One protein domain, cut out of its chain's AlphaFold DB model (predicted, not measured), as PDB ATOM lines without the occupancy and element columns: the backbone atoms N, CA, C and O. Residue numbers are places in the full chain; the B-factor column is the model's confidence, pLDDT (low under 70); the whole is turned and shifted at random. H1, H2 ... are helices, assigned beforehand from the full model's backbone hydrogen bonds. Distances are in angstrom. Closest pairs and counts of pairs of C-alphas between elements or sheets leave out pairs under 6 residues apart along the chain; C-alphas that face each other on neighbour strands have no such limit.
ATOM      1  N   GLY A 148     -11.331 -47.671 -48.759       94.19
ATOM      2  CA  GLY A 148     -11.174 -49.062 -49.194       94.19
ATOM      3  C   GLY A 148      -9.710 -49.437 -49.422       94.19
ATOM      4  O   GLY A 148      -9.233 -50.396 -48.823       94.19
ATOM      5  N   ALA A 149      -8.977 -48.627 -50.189       93.56
ATOM      6  CA  ALA A 149      -7.552 -48.841 -50.443       93.56
ATOM      7  C   ALA A 149      -6.720 -48.723 -49.155       93.56
ATOM      8  O   ALA A 149      -5.860 -49.555 -48.881       93.56
ATOM      9  N   ILE A 150      -7.029 -47.741 -48.300       94.50
ATOM     10  CA  ILE A 150      -6.385 -47.599 -46.984       94.50
ATOM     11  C   ILE A 150      -6.606 -48.856 -46.128       94.50
ATOM     12  O   ILE A 150      -5.686 -49.306 -45.443       94.50
ATOM     13  N   LYS A 151      -7.805 -49.453 -46.171       95.25
ATOM     14  CA  LYS A 151      -8.102 -50.698 -45.451       95.25
ATOM     15  C   LYS A 151      -7.225 -51.859 -45.929       95.25
ATOM     16  O   LYS A 151      -6.765 -52.618 -45.085       95.25
ATOM     17  N   GLU A 152      -6.971 -51.987 -47.227       95.56
ATOM     18  CA  GLU A 152      -6.087 -53.035 -47.759       95.56
ATOM     19  C   GLU A 152      -4.656 -52.895 -47.224       95.56
ATOM     20  O   GLU A 152      -4.079 -53.873 -46.749       95.56
ATOM     21  N   ILE A 153      -4.118 -51.669 -47.180       96.19
ATOM     22  CA  ILE A 153      -2.797 -51.417 -46.581       96.19
ATOM     23  C   ILE A 153      -2.795 -51.731 -45.079       96.19
ATOM     24  O   ILE A 153      -1.829 -52.303 -44.579       96.19
ATOM     25  N   ILE A 154      -3.869 -51.406 -44.349       95.69
ATOM     26  CA  ILE A 154      -3.989 -51.733 -42.916       95.69
ATOM     27  C   ILE A 154      -3.874 -53.245 -42.683       95.69
ATOM     28  O   ILE A 154      -3.212 -53.658 -41.732       95.69
ATOM     29  N   GLU A 155      -4.491 -54.075 -43.529       96.56
ATOM     30  CA  GLU A 155      -4.401 -55.533 -43.386       96.56
ATOM     31  C   GLU A 155      -2.979 -56.052 -43.660       96.56
ATOM     32  O   GLU A 155      -2.487 -56.895 -42.909       96.56
ATOM     33  N   LEU A 156      -2.271 -55.492 -44.650       95.88
ATOM     34  CA  LEU A 156      -0.859 -55.817 -44.903       95.88
ATOM     35  C   LEU A 156       0.042 -55.420 -43.723       95.88
ATOM     36  O   LEU A 156       0.866 -56.216 -43.273       95.88
ATOM     37  N   VAL A 157      -0.145 -54.214 -43.175       95.12
ATOM     38  CA  VAL A 157       0.593 -53.731 -41.994       95.12
ATOM     39  C   VAL A 157       0.294 -54.593 -40.768       95.12
ATOM     40  O   VAL A 157       1.194 -54.893 -39.984       95.12
ATOM     41  N   ARG A 158      -0.958 -55.030 -40.588       95.50
ATOM     42  CA  ARG A 158      -1.347 -55.928 -39.494       95.50
ATOM     43  C   ARG A 158      -0.640 -57.277 -39.602       95.50
ATOM     44  O   ARG A 158      -0.152 -57.777 -38.589       95.50
ATOM     45  N   GLU A 159      -0.555 -57.844 -40.801       96.00
ATOM     46  CA  GLU A 159       0.152 -59.107 -41.015       96.00
ATOM     47  C   GLU A 159       1.666 -58.958 -40.804       96.00
ATOM     48  O   GLU A 159       2.262 -59.759 -40.083       96.00
ATOM     49  N   GLY A 160       2.274 -57.881 -41.314       94.19
ATOM     50  CA  GLY A 160       3.684 -57.566 -41.057       94.19
ATOM     51  C   GLY A 160       3.989 -57.428 -39.562       94.19
ATOM     52  O   GLY A 160       4.899 -58.077 -39.045       94.19
ATOM     53  N   ASN A 161       3.154 -56.682 -38.833       94.12
ATOM     54  CA  ASN A 161       3.241 -56.551 -37.378       94.12
ATOM     55  C   ASN A 161       3.100 -57.900 -36.658       94.12
ATOM     56  O   ASN A 161       3.781 -58.146 -35.663       94.12
ATOM     57  N   ARG A 162       2.217 -58.789 -37.132       94.06
ATOM     58  CA  ARG A 162       2.055 -60.134 -36.563       94.06
ATOM     59  C   ARG A 162       3.321 -60.968 -36.733       94.06
ATOM     60  O   ARG A 162       3.678 -61.687 -35.805       94.06
ATOM     61  N   ILE A 163       3.977 -60.892 -37.887       93.50
ATOM     62  CA  ILE A 163       5.220 -61.626 -38.153       93.50
ATOM     63  C   ILE A 163       6.361 -61.064 -37.295       93.50
ATOM     64  O   ILE A 163       7.002 -61.820 -36.572       93.50
ATOM     65  N   GLN A 164       6.571 -59.745 -37.315       92.44
ATOM     66  CA  GLN A 164       7.684 -59.099 -36.610       92.44
ATOM     67  C   GLN A 164       7.569 -59.210 -35.086       92.44
ATOM     68  O   GLN A 164       8.505 -59.649 -34.428       92.44
ATOM     69  N   MET A 165       6.410 -58.883 -34.506       90.69
ATOM     70  CA  MET A 165       6.251 -58.845 -33.043       90.69
ATOM     71  C   MET A 165       6.236 -60.237 -32.390       90.69
ATOM     72  O   MET A 165       6.285 -60.325 -31.168       90.69
ATOM     73  N   ASN A 166       6.128 -61.312 -33.179       91.38
ATOM     74  CA  ASN A 166       6.264 -62.695 -32.705       91.38
ATOM     75  C   ASN A 166       7.661 -63.283 -32.992       91.38
ATOM     76  O   ASN A 166       7.864 -64.479 -32.792       91.38
ATOM     77  N   ASN A 167       8.601 -62.477 -33.491       93.38
ATOM     78  CA  ASN A 167       9.988 -62.868 -33.707       93.38
ATOM     79  C   ASN A 167      10.865 -62.283 -32.590       93.38
ATOM     80  O   ASN A 167      11.063 -61.070 -32.518       93.38
ATOM     81  N   ASP A 168      11.425 -63.146 -31.744       94.06
ATOM     82  CA  ASP A 168      12.256 -62.724 -30.611       94.06
ATOM     83  C   ASP A 168      13.501 -61.944 -31.051       94.06
ATOM     84  O   ASP A 168      13.857 -60.953 -30.418       94.06
ATOM     85  N   ALA A 169      14.124 -62.317 -32.175       95.75
ATOM     86  CA  ALA A 169      15.285 -61.597 -32.698       95.75
ATOM     87  C   ALA A 169      14.917 -60.163 -33.109       95.75
ATOM     88  O   ALA A 169      15.684 -59.231 -32.875       95.75
ATOM     89  N   PHE A 170      13.719 -59.975 -33.672       94.56
ATOM     90  CA  PHE A 170      13.221 -58.645 -34.015       94.56
ATOM     91  C   PHE A 170      12.957 -57.839 -32.743       94.56
ATOM     92  O   PHE A 170      13.354 -56.678 -32.657       94.56
ATOM     93  N   MET A 171      12.331 -58.459 -31.737       93.38
ATOM     94  CA  MET A 171      12.053 -57.812 -30.454       93.38
ATOM     95  C   MET A 171      13.340 -57.389 -29.741       93.38
ATOM     96  O   MET A 171      13.389 -56.307 -29.150       93.38
ATOM     97  N   ASP A 172      14.398 -58.186 -29.829       93.81
ATOM     98  CA  ASP A 172      15.702 -57.851 -29.267       93.81
ATOM     99  C   ASP A 172      16.361 -56.689 -30.019       93.81
ATOM    100  O   ASP A 172      16.811 -55.727 -29.385       93.81
ATOM    101  N   GLU A 173      16.328 -56.717 -31.355       95.19
ATOM    102  CA  GLU A 173      16.850 -55.643 -32.200       95.19
ATOM    103  C   GLU A 173      16.140 -54.309 -31.910       95.19
ATOM    104  O   GLU A 173      16.798 -53.343 -31.514       95.19
ATOM    105  N   ILE A 174      14.804 -54.246 -31.988       92.50
ATOM    106  CA  ILE A 174      14.058 -53.003 -31.719       92.50
ATOM    107  C   ILE A 174      14.253 -52.515 -30.279       92.50
ATOM    108  O   ILE A 174      14.386 -51.312 -30.056       92.50
ATOM    109  N   THR A 175      14.331 -53.421 -29.291       93.06
ATOM    110  CA  THR A 175      14.627 -53.040 -27.897       93.06
ATOM    111  C   THR A 175      15.956 -52.308 -27.803       93.06
ATOM    112  O   THR A 175      16.057 -51.309 -27.087       93.06
ATOM    113  N   SER A 176      16.976 -52.811 -28.502       93.69
ATOM    114  CA  SER A 176      18.329 -52.257 -28.457       93.69
ATOM    115  C   SER A 176      18.413 -50.858 -29.075       93.69
ATOM    116  O   SER A 176      19.283 -50.074 -28.696       93.69
ATOM    117  N   TRP A 177      17.469 -50.506 -29.955       95.06
ATOM    118  CA  TRP A 177      17.369 -49.195 -30.599       95.06
ATOM    119  C   TRP A 177      16.398 -48.229 -29.921       95.06
ATOM    120  O   TRP A 177      16.304 -47.073 -30.333       95.06
ATOM    121  N   ILE A 178      15.709 -48.637 -28.856       93.44
ATOM    122  CA  ILE A 178      14.896 -47.717 -28.058       93.44
ATOM    123  C   ILE A 178      15.764 -47.058 -26.979       93.44
ATOM    124  O   ILE A 178      16.530 -47.710 -26.268       93.44
ATOM    125  N   ARG A 179      15.623 -45.739 -26.838       95.12
ATOM    126  CA  ARG A 179      16.159 -44.945 -25.725       95.12
ATOM    127  C   ARG A 179      15.007 -44.666 -24.766       95.12
ATOM    128  O   ARG A 179      14.123 -43.851 -25.046       95.12
ATOM    129  N   PHE A 180      14.974 -45.402 -23.662       92.31
ATOM    130  CA  PHE A 180      13.841 -45.412 -22.740       92.31
ATOM    131  C   PHE A 180      13.830 -44.191 -21.814       92.31
ATOM    132  O   PHE A 180      12.751 -43.766 -21.389       92.31
ATOM    133  N   SER A 181      15.000 -43.601 -21.551       92.00
ATOM    134  CA  SER A 181      15.164 -42.395 -20.731       92.00
ATOM    135  C   SER A 181      15.743 -41.218 -21.523       92.00
ATOM    136  O   SER A 181      16.396 -41.414 -22.546       92.00
ATOM    137  N   ASP A 182      15.538 -39.995 -21.023       91.00
ATOM    138  CA  ASP A 182      16.130 -38.790 -21.625       91.00
ATOM    139  C   ASP A 182      17.672 -38.832 -21.554       91.00
ATOM    140  O   ASP A 182      18.340 -38.464 -22.512       91.00
ATOM    141  N   SER A 183      18.243 -39.401 -20.483       92.38
ATOM    142  CA  SER A 183      19.698 -39.579 -20.348       92.38
ATOM    143  C   SER A 183      20.279 -40.562 -21.371       92.38
ATOM    144  O   SER A 183      21.333 -40.290 -21.940       92.38
ATOM    145  N   GLU A 184      19.594 -41.679 -21.656       93.38
ATOM    146  CA  GLU A 184      20.003 -42.589 -22.741       93.38
ATOM    147  C   GLU A 184      19.936 -41.872 -24.102       93.38
ATOM    148  O   GLU A 184      20.820 -42.052 -24.937       93.38
ATOM    149  N   ALA A 185      18.915 -41.042 -24.331       93.12
ATOM    150  CA  ALA A 185      18.782 -40.288 -25.575       93.12
ATOM    151  C   ALA A 185      19.908 -39.254 -25.763       93.12
ATOM    152  O   ALA A 185      20.461 -39.157 -26.855       93.12
ATOM    153  N   GLU A 186      20.275 -38.520 -24.710       93.62
ATOM    154  CA  GLU A 186      21.370 -37.538 -24.734       93.62
ATOM    155  C   GLU A 186      22.749 -38.188 -24.884       93.62
ATOM    156  O   GLU A 186      23.615 -37.640 -25.560       93.62
ATOM    157  N   LEU A 187      22.954 -39.361 -24.278       95.25
ATOM    158  CA  LEU A 187      24.223 -40.084 -24.362       95.25
ATOM    159  C   LEU A 187      24.465 -40.660 -25.760       95.25
ATOM    160  O   LEU A 187      25.575 -40.573 -26.280       95.25
ATOM    161  N   HIS A 188      23.446 -41.294 -26.340       94.62
ATOM    162  CA  HIS A 188      23.596 -42.033 -27.591       94.62
ATOM    163  C   HIS A 188      23.355 -41.173 -28.835       94.62
ATOM    164  O   HIS A 188      23.940 -41.452 -29.879       94.62
ATOM    165  N   LEU A 189      22.505 -40.141 -28.733       94.81
ATOM    166  CA  LEU A 189      22.115 -39.257 -29.842       94.81
ATOM    167  C   LEU A 189      21.548 -39.998 -31.071       94.81
ATOM    168  O   LEU A 189      21.489 -39.456 -32.173       94.81
ATOM    169  N   ASP A 190      21.093 -41.233 -30.876       96.12
ATOM    170  CA  ASP A 190      20.491 -42.102 -31.879       96.12
ATOM    171  C   ASP A 190      19.341 -42.920 -31.279       96.12
ATOM    172  O   ASP A 190      19.009 -42.795 -30.096       96.12
ATOM    173  N   GLY A 191      18.699 -43.743 -32.107       95.56
ATOM    174  CA  GLY A 191      17.606 -44.592 -31.656       95.56
ATOM    175  C   GLY A 191      16.268 -43.860 -31.505       95.56
ATOM    176  O   GLY A 191      16.144 -42.637 -31.647       95.56
ATOM    177  N   LEU A 192      15.226 -44.636 -31.215       93.06
ATOM    178  CA  LEU A 192      13.874 -44.147 -30.972       93.06
ATOM    179  C   LEU A 192      13.710 -43.764 -29.504       93.06
ATOM    180  O   LEU A 192      13.748 -44.612 -28.616       93.06
ATOM    181  N   THR A 193      13.462 -42.487 -29.233       91.69
ATOM    182  CA  THR A 193      13.224 -42.028 -27.861       91.69
ATOM    183  C   THR A 193      11.802 -42.348 -27.398       91.69
ATOM    184  O   THR A 193      10.853 -42.314 -28.188       91.69
ATOM    185  N   SER A 194      11.614 -42.575 -26.092       86.62
ATOM    186  CA  SER A 194      10.278 -42.711 -25.480       86.62
ATOM    187  C   SER A 194       9.333 -41.582 -25.900       86.62
ATOM    188  O   SER A 194       8.195 -41.836 -26.304       86.62
ATOM    189  N   ARG A 195       9.831 -40.337 -25.913       86.06
ATOM    190  CA  ARG A 195       9.063 -39.153 -26.321       86.06
ATOM    191  C   ARG A 195       8.626 -39.215 -27.786       86.06
ATOM    192  O   ARG A 195       7.472 -38.902 -28.081       86.06
ATOM    193  N   ALA A 196       9.501 -39.659 -28.693       85.06
ATOM    194  CA  ALA A 196       9.181 -39.828 -30.115       85.06
ATOM    195  C   ALA A 196       8.132 -40.927 -30.369       85.06
ATOM    196  O   ALA A 196       7.435 -40.893 -31.384       85.06
ATOM    197  N   MET A 197       7.993 -41.873 -29.437       83.00
ATOM    198  CA  MET A 197       6.933 -42.885 -29.422       83.00
ATOM    199  C   MET A 197       5.668 -42.436 -28.668       83.00
ATOM    200  O   MET A 197       4.736 -43.221 -28.520       83.00
ATOM    201  N   GLY A 198       5.623 -41.199 -28.157       80.62
ATOM    202  CA  GLY A 198       4.496 -40.690 -27.370       80.62
ATOM    203  C   GLY A 198       4.375 -41.297 -25.967       80.62
ATOM    204  O   GLY A 198       3.309 -41.211 -25.365       80.62
ATOM    205  N   LYS A 199       5.448 -41.908 -25.452       81.69
ATOM    206  CA  LYS A 199       5.517 -42.509 -24.115       81.69
ATOM    207  C   LYS A 199       6.323 -41.618 -23.167       81.69
ATOM    208  O   LYS A 199       7.242 -40.914 -23.586       81.69
ATOM    209  N   SER A 200       5.998 -41.671 -21.879       82.62
ATOM    210  CA  SER A 200       6.805 -41.014 -20.848       82.62
ATOM    211  C   SER A 200       8.157 -41.721 -20.693       82.62
ATOM    212  O   SER A 200       8.192 -42.954 -20.754       82.62
ATOM    213  N   PRO A 201       9.262 -40.982 -20.482       85.19
ATOM    214  CA  PRO A 201      10.553 -41.579 -20.160       85.19
ATOM    215  C   PRO A 201      10.476 -42.461 -18.906       85.19
ATOM    216  O   PRO A 201       9.771 -42.134 -17.950       85.19
ATOM    217  N   ALA A 202      11.219 -43.563 -18.902       83.94
ATOM    218  CA  ALA A 202      11.317 -44.494 -17.782       83.94
ATOM    219  C   ALA A 202      12.764 -44.991 -17.636       83.94
ATOM    220  O   ALA A 202      13.520 -44.956 -18.611       83.94
ATOM    221  N   PRO A 203      13.179 -45.485 -16.452       88.00
ATOM    222  CA  PRO A 203      14.478 -46.133 -16.309       88.00
ATOM    223  C   PRO A 203      14.642 -47.274 -17.324       88.00
ATOM    224  O   PRO A 203      13.714 -48.057 -17.530       88.00
ATOM    225  N   GLY A 204      15.823 -47.396 -17.941       82.31
ATOM    226  CA  GLY A 204      16.041 -48.303 -19.077       82.31
ATOM    227  C   GLY A 204      15.674 -49.763 -18.810       82.31
ATOM    228  O   GLY A 204      15.044 -50.407 -19.645       82.31
ATOM    229  N   TRP A 205      15.990 -50.284 -17.622       82.06
ATOM    230  CA  TRP A 205      15.639 -51.657 -17.236       82.06
ATOM    231  C   TRP A 205      14.117 -51.884 -17.157       82.06
ATOM    232  O   TRP A 205      13.632 -52.906 -17.639       82.06
ATOM    233  N   LEU A 206      13.364 -50.912 -16.624       81.75
ATOM    234  CA  LEU A 206      11.897 -50.929 -16.579       81.75
ATOM    235  C   LEU A 206      11.325 -50.869 -17.992       81.75
ATOM    236  O   LEU A 206      10.477 -51.680 -18.352       81.75
ATOM    237  N   GLY A 207      11.819 -49.936 -18.808       82.19
ATOM    238  CA  GLY A 207      11.384 -49.769 -20.190       82.19
ATOM    239  C   GLY A 207      11.560 -51.041 -21.023       82.19
ATOM    240  O   GLY A 207      10.608 -51.488 -21.664       82.19
ATOM    241  N   ARG A 208      12.738 -51.675 -20.941       84.62
ATOM    242  CA  ARG A 208      13.043 -52.946 -21.620       84.62
ATOM    243  C   ARG A 208      12.115 -54.079 -21.179       84.62
ATOM    244  O   ARG A 208      11.605 -54.816 -22.021       84.62
ATOM    245  N   MET A 209      11.848 -54.184 -19.876       79.44
ATOM    246  CA  MET A 209      10.909 -55.167 -19.329       79.44
ATOM    247  C   MET A 209       9.483 -54.942 -19.856       79.44
ATOM    248  O   MET A 209       8.852 -55.878 -20.344       79.44
ATOM    249  N   PHE A 210       8.986 -53.701 -19.819       80.06
ATOM    250  CA  PHE A 210       7.652 -53.366 -20.324       80.06
ATOM    251  C   PHE A 210       7.516 -53.591 -21.832       80.06
ATOM    252  O   PHE A 210       6.452 -54.010 -22.280       80.06
ATOM    253  N   MET A 211       8.573 -53.328 -22.607       81.88
ATOM    254  CA  MET A 211       8.578 -53.550 -24.052       81.88
ATOM    255  C   MET A 211       8.276 -55.019 -24.362       81.88
ATOM    256  O   MET A 211       7.270 -55.312 -24.998       81.88
ATOM    257  N   ARG A 212       9.060 -55.942 -23.796       75.56
ATOM    258  CA  ARG A 212       8.891 -57.386 -24.017       75.56
ATOM    259  C   ARG A 212       7.556 -57.949 -23.515       75.56
ATOM    260  O   ARG A 212       7.059 -58.909 -24.086       75.56
ATOM    261  N   ILE A 213       6.984 -57.385 -22.449       67.94
ATOM    262  CA  ILE A 213       5.761 -57.930 -21.834       67.94
ATOM    263  C   ILE A 213       4.483 -57.350 -22.460       67.94
ATOM    264  O   ILE A 213       3.487 -58.058 -22.590       67.94
ATOM    265  N   PHE A 214       4.477 -56.064 -22.825       65.50
ATOM    266  CA  PHE A 214       3.243 -55.343 -23.174       65.50
ATOM    267  C   PHE A 214       3.193 -54.834 -24.616       65.50
ATOM    268  O   PHE A 214       2.113 -54.470 -25.088       65.50
ATOM    269  N   VAL A 215       4.321 -54.796 -25.333       74.94
ATOM    270  CA  VAL A 215       4.324 -54.493 -26.767       74.94
ATOM    271  C   VAL A 215       4.216 -55.809 -27.521       74.94
ATOM    272  O   VAL A 215       5.120 -56.631 -27.500       74.94
ATOM    273  N   GLY A 216       3.079 -56.007 -28.179       82.06
ATOM    274  CA  GLY A 216       2.835 -57.176 -29.015       82.06
ATOM    275  C   GLY A 216       2.005 -56.817 -30.241       82.06
ATOM    276  O   GLY A 216       1.400 -55.739 -30.296       82.06
ATOM    277  N   ALA A 217       1.932 -57.750 -31.193       82.31
ATOM    278  CA  ALA A 217       1.298 -57.569 -32.503       82.31
ATOM    279  C   ALA A 217      -0.053 -56.844 -32.431       82.31
ATOM    280  O   ALA A 217      -0.260 -55.836 -33.097       82.31
ATOM    281  N   LYS A 218      -0.959 -57.305 -31.557       83.81
ATOM    282  CA  LYS A 218      -2.306 -56.727 -31.413       83.81
ATOM    283  C   LYS A 218      -2.283 -55.257 -30.987       83.81
ATOM    284  O   LYS A 218      -3.047 -54.460 -31.524       83.81
ATOM    285  N   SER A 219      -1.437 -54.899 -30.019       87.25
ATOM    286  CA  SER A 219      -1.347 -53.515 -29.541       87.25
ATOM    287  C   SER A 219      -0.716 -52.608 -30.594       87.25
ATOM    288  O   SER A 219      -1.190 -51.490 -30.789       87.25
ATOM    289  N   GLN A 220       0.325 -53.091 -31.278       87.06
ATOM    290  CA  GLN A 220       1.000 -52.341 -32.334       87.06
ATOM    291  C   GLN A 220       0.061 -52.108 -33.525       87.06
ATOM    292  O   GLN A 220      -0.212 -50.962 -33.874       87.06
ATOM    293  N   SER A 221      -0.566 -53.169 -34.043       90.44
ATOM    294  CA  SER A 221      -1.523 -53.070 -35.151       90.44
ATOM    295  C   SER A 221      -2.715 -52.172 -34.836       90.44
ATOM    296  O   SER A 221      -3.179 -51.454 -35.714       90.44
ATOM    297  N   LYS A 222      -3.211 -52.167 -33.589       91.69
ATOM    298  CA  LYS A 222      -4.301 -51.269 -33.179       91.69
ATOM    299  C   LYS A 222      -3.883 -49.797 -33.248       91.69
ATOM    300  O   LYS A 222      -4.686 -48.961 -33.659       91.69
ATOM    301  N   THR A 223      -2.660 -49.479 -32.826       90.25
ATOM    302  CA  THR A 223      -2.113 -48.116 -32.901       90.25
ATOM    303  C   THR A 223      -1.910 -47.689 -34.351       90.25
ATOM    304  O   THR A 223      -2.383 -46.619 -34.732       90.25
ATOM    305  N   ASP A 224      -1.284 -48.537 -35.170       91.81
ATOM    306  CA  ASP A 224      -1.017 -48.234 -36.580       91.81
ATOM    307  C   ASP A 224      -2.315 -48.066 -37.371       91.81
ATOM    308  O   ASP A 224      -2.484 -47.074 -38.074       91.81
ATOM    309  N   GLU A 225      -3.289 -48.960 -37.173       94.12
ATOM    310  CA  GLU A 225      -4.614 -48.842 -37.783       94.12
ATOM    311  C   GLU A 225      -5.300 -47.529 -37.394       94.12
ATOM    312  O   GLU A 225      -5.853 -46.840 -38.254       94.12
ATOM    313  N   LYS A 226      -5.265 -47.156 -36.108       93.50
ATOM    314  CA  LYS A 226      -5.857 -45.901 -35.635       93.50
ATOM    315  C   LYS A 226      -5.221 -44.699 -36.335       93.50
ATOM    316  O   LYS A 226      -5.944 -43.832 -36.825       93.50
ATOM    317  N   ASN A 227      -3.893 -44.680 -36.420       92.38
ATOM    318  CA  ASN A 227      -3.150 -43.615 -37.081       92.38
ATOM    319  C   ASN A 227      -3.474 -43.563 -38.581       92.38
ATOM    320  O   ASN A 227      -3.886 -42.515 -39.065       92.38
ATOM    321  N   MET A 228      -3.407 -44.691 -39.292       93.62
ATOM    322  CA  MET A 228      -3.686 -44.770 -40.732       93.62
ATOM    323  C   MET A 228      -5.120 -44.363 -41.081       93.62
ATOM    324  O   MET A 228      -5.332 -43.639 -42.047       93.62
ATOM    325  N   ARG A 229      -6.113 -44.763 -40.275       93.88
ATOM    326  CA  ARG A 229      -7.511 -44.327 -40.450       93.88
ATOM    327  C   ARG A 229      -7.726 -42.848 -40.142       93.88
ATOM    328  O   ARG A 229      -8.745 -42.291 -40.542       93.88
ATOM    329  N   SER A 230      -6.830 -42.243 -39.367       93.62
ATOM    330  CA  SER A 230      -6.882 -40.818 -39.042       93.62
ATOM    331  C   SER A 230      -6.145 -39.934 -40.053       93.62
ATOM    332  O   SER A 230      -6.373 -38.724 -40.063       93.62
ATOM    333  N   SER A 231      -5.284 -40.525 -40.887       93.00
ATOM    334  CA  SER A 231      -4.528 -39.838 -41.933       93.00
ATOM    335  C   SER A 231      -5.435 -39.324 -43.053       93.00
ATOM    336  O   SER A 231      -6.451 -39.934 -43.381       93.00
ATOM    337  N   SER A 232      -5.039 -38.212 -43.671       91.81
ATOM    338  CA  SER A 232      -5.678 -37.674 -44.880       91.81
ATOM    339  C   SER A 232      -5.375 -38.508 -46.126       91.81
ATOM    340  O   SER A 232      -6.234 -38.679 -46.984       91.81
TER     341      SER A 232
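Overview. This is residues 148 to 232 of the 254 residues of an uncharacterized protein of Methanosarcinales archaeon ANME-2c ERB4 (UniProt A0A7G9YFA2). The helices make a V-shaped arch of two limbs: H1 and H5 side by side in one, H2 and H4 more loosely paired in the other. The chain goes out along H1 and H2, turns through H3 and a long loop at the far end of the second limb, and comes back along H4 and H5. The 85 printed residues, with five named helices in the order H1 to H5 and no named strand, are all helix by class. The whole is only just compact, close to loose, with a radius of gyration of the C-alphas of 14.2 A and spans of 44 by 29 by 19 A.

Arrangement. H1, residues 148 to 165, touches H5, residues 217 to 230, at a shallow tilt of 25 degrees, opposite ways; their closest C-alphas, of Arg 162 and Ala 217, are 4.9 A apart. H2, residues 168 to 177, only just touches H1, with 3 pairs of C-alphas within 8 A, and only at the corner by their link; the closest are Gln 164 and Phe 170, 6.1 A, and the lines are about perpendicular at 83 degrees. H3, residues 182 to 188, is close but not clearly touching H4, residues 204 to 214: the closest C-alphas, of Glu 184 and Gly 204, are 7.9 A apart. H2 and H4 only just touch, with 3 pairs within 8 A, the closest C-alphas being Thr 175 and Arg 208 at 6.5 A; they run opposite ways at a tilt of 36 degrees, only just steep. H2 and H5 are apart. In H1, H2, H3, H4 and H5 every O i to N i+4 pair is within hydrogen-bond range.

Along the chain. H1 begins at C-alpha 148 (-11.174, -49.062, -49.194) and is 25.7 A long. H2 measures 14.5 A, H3 10.1 A and H4 15.2 A. H5, 19.8 A, ends at C-alpha 230 (-6.882, -40.818, -39.042).

Size, cuts and confidence. The C-alphas farthest apart, of Gly 148 and Leu 187, are 44.2 A apart. The printed part has no cut. The link from H3 to H4 is long, 15 residues; residues 192 to 193, within it, pair in parallel with 178 to 179. Residues 213 to 214, in H4, have pLDDT under 70.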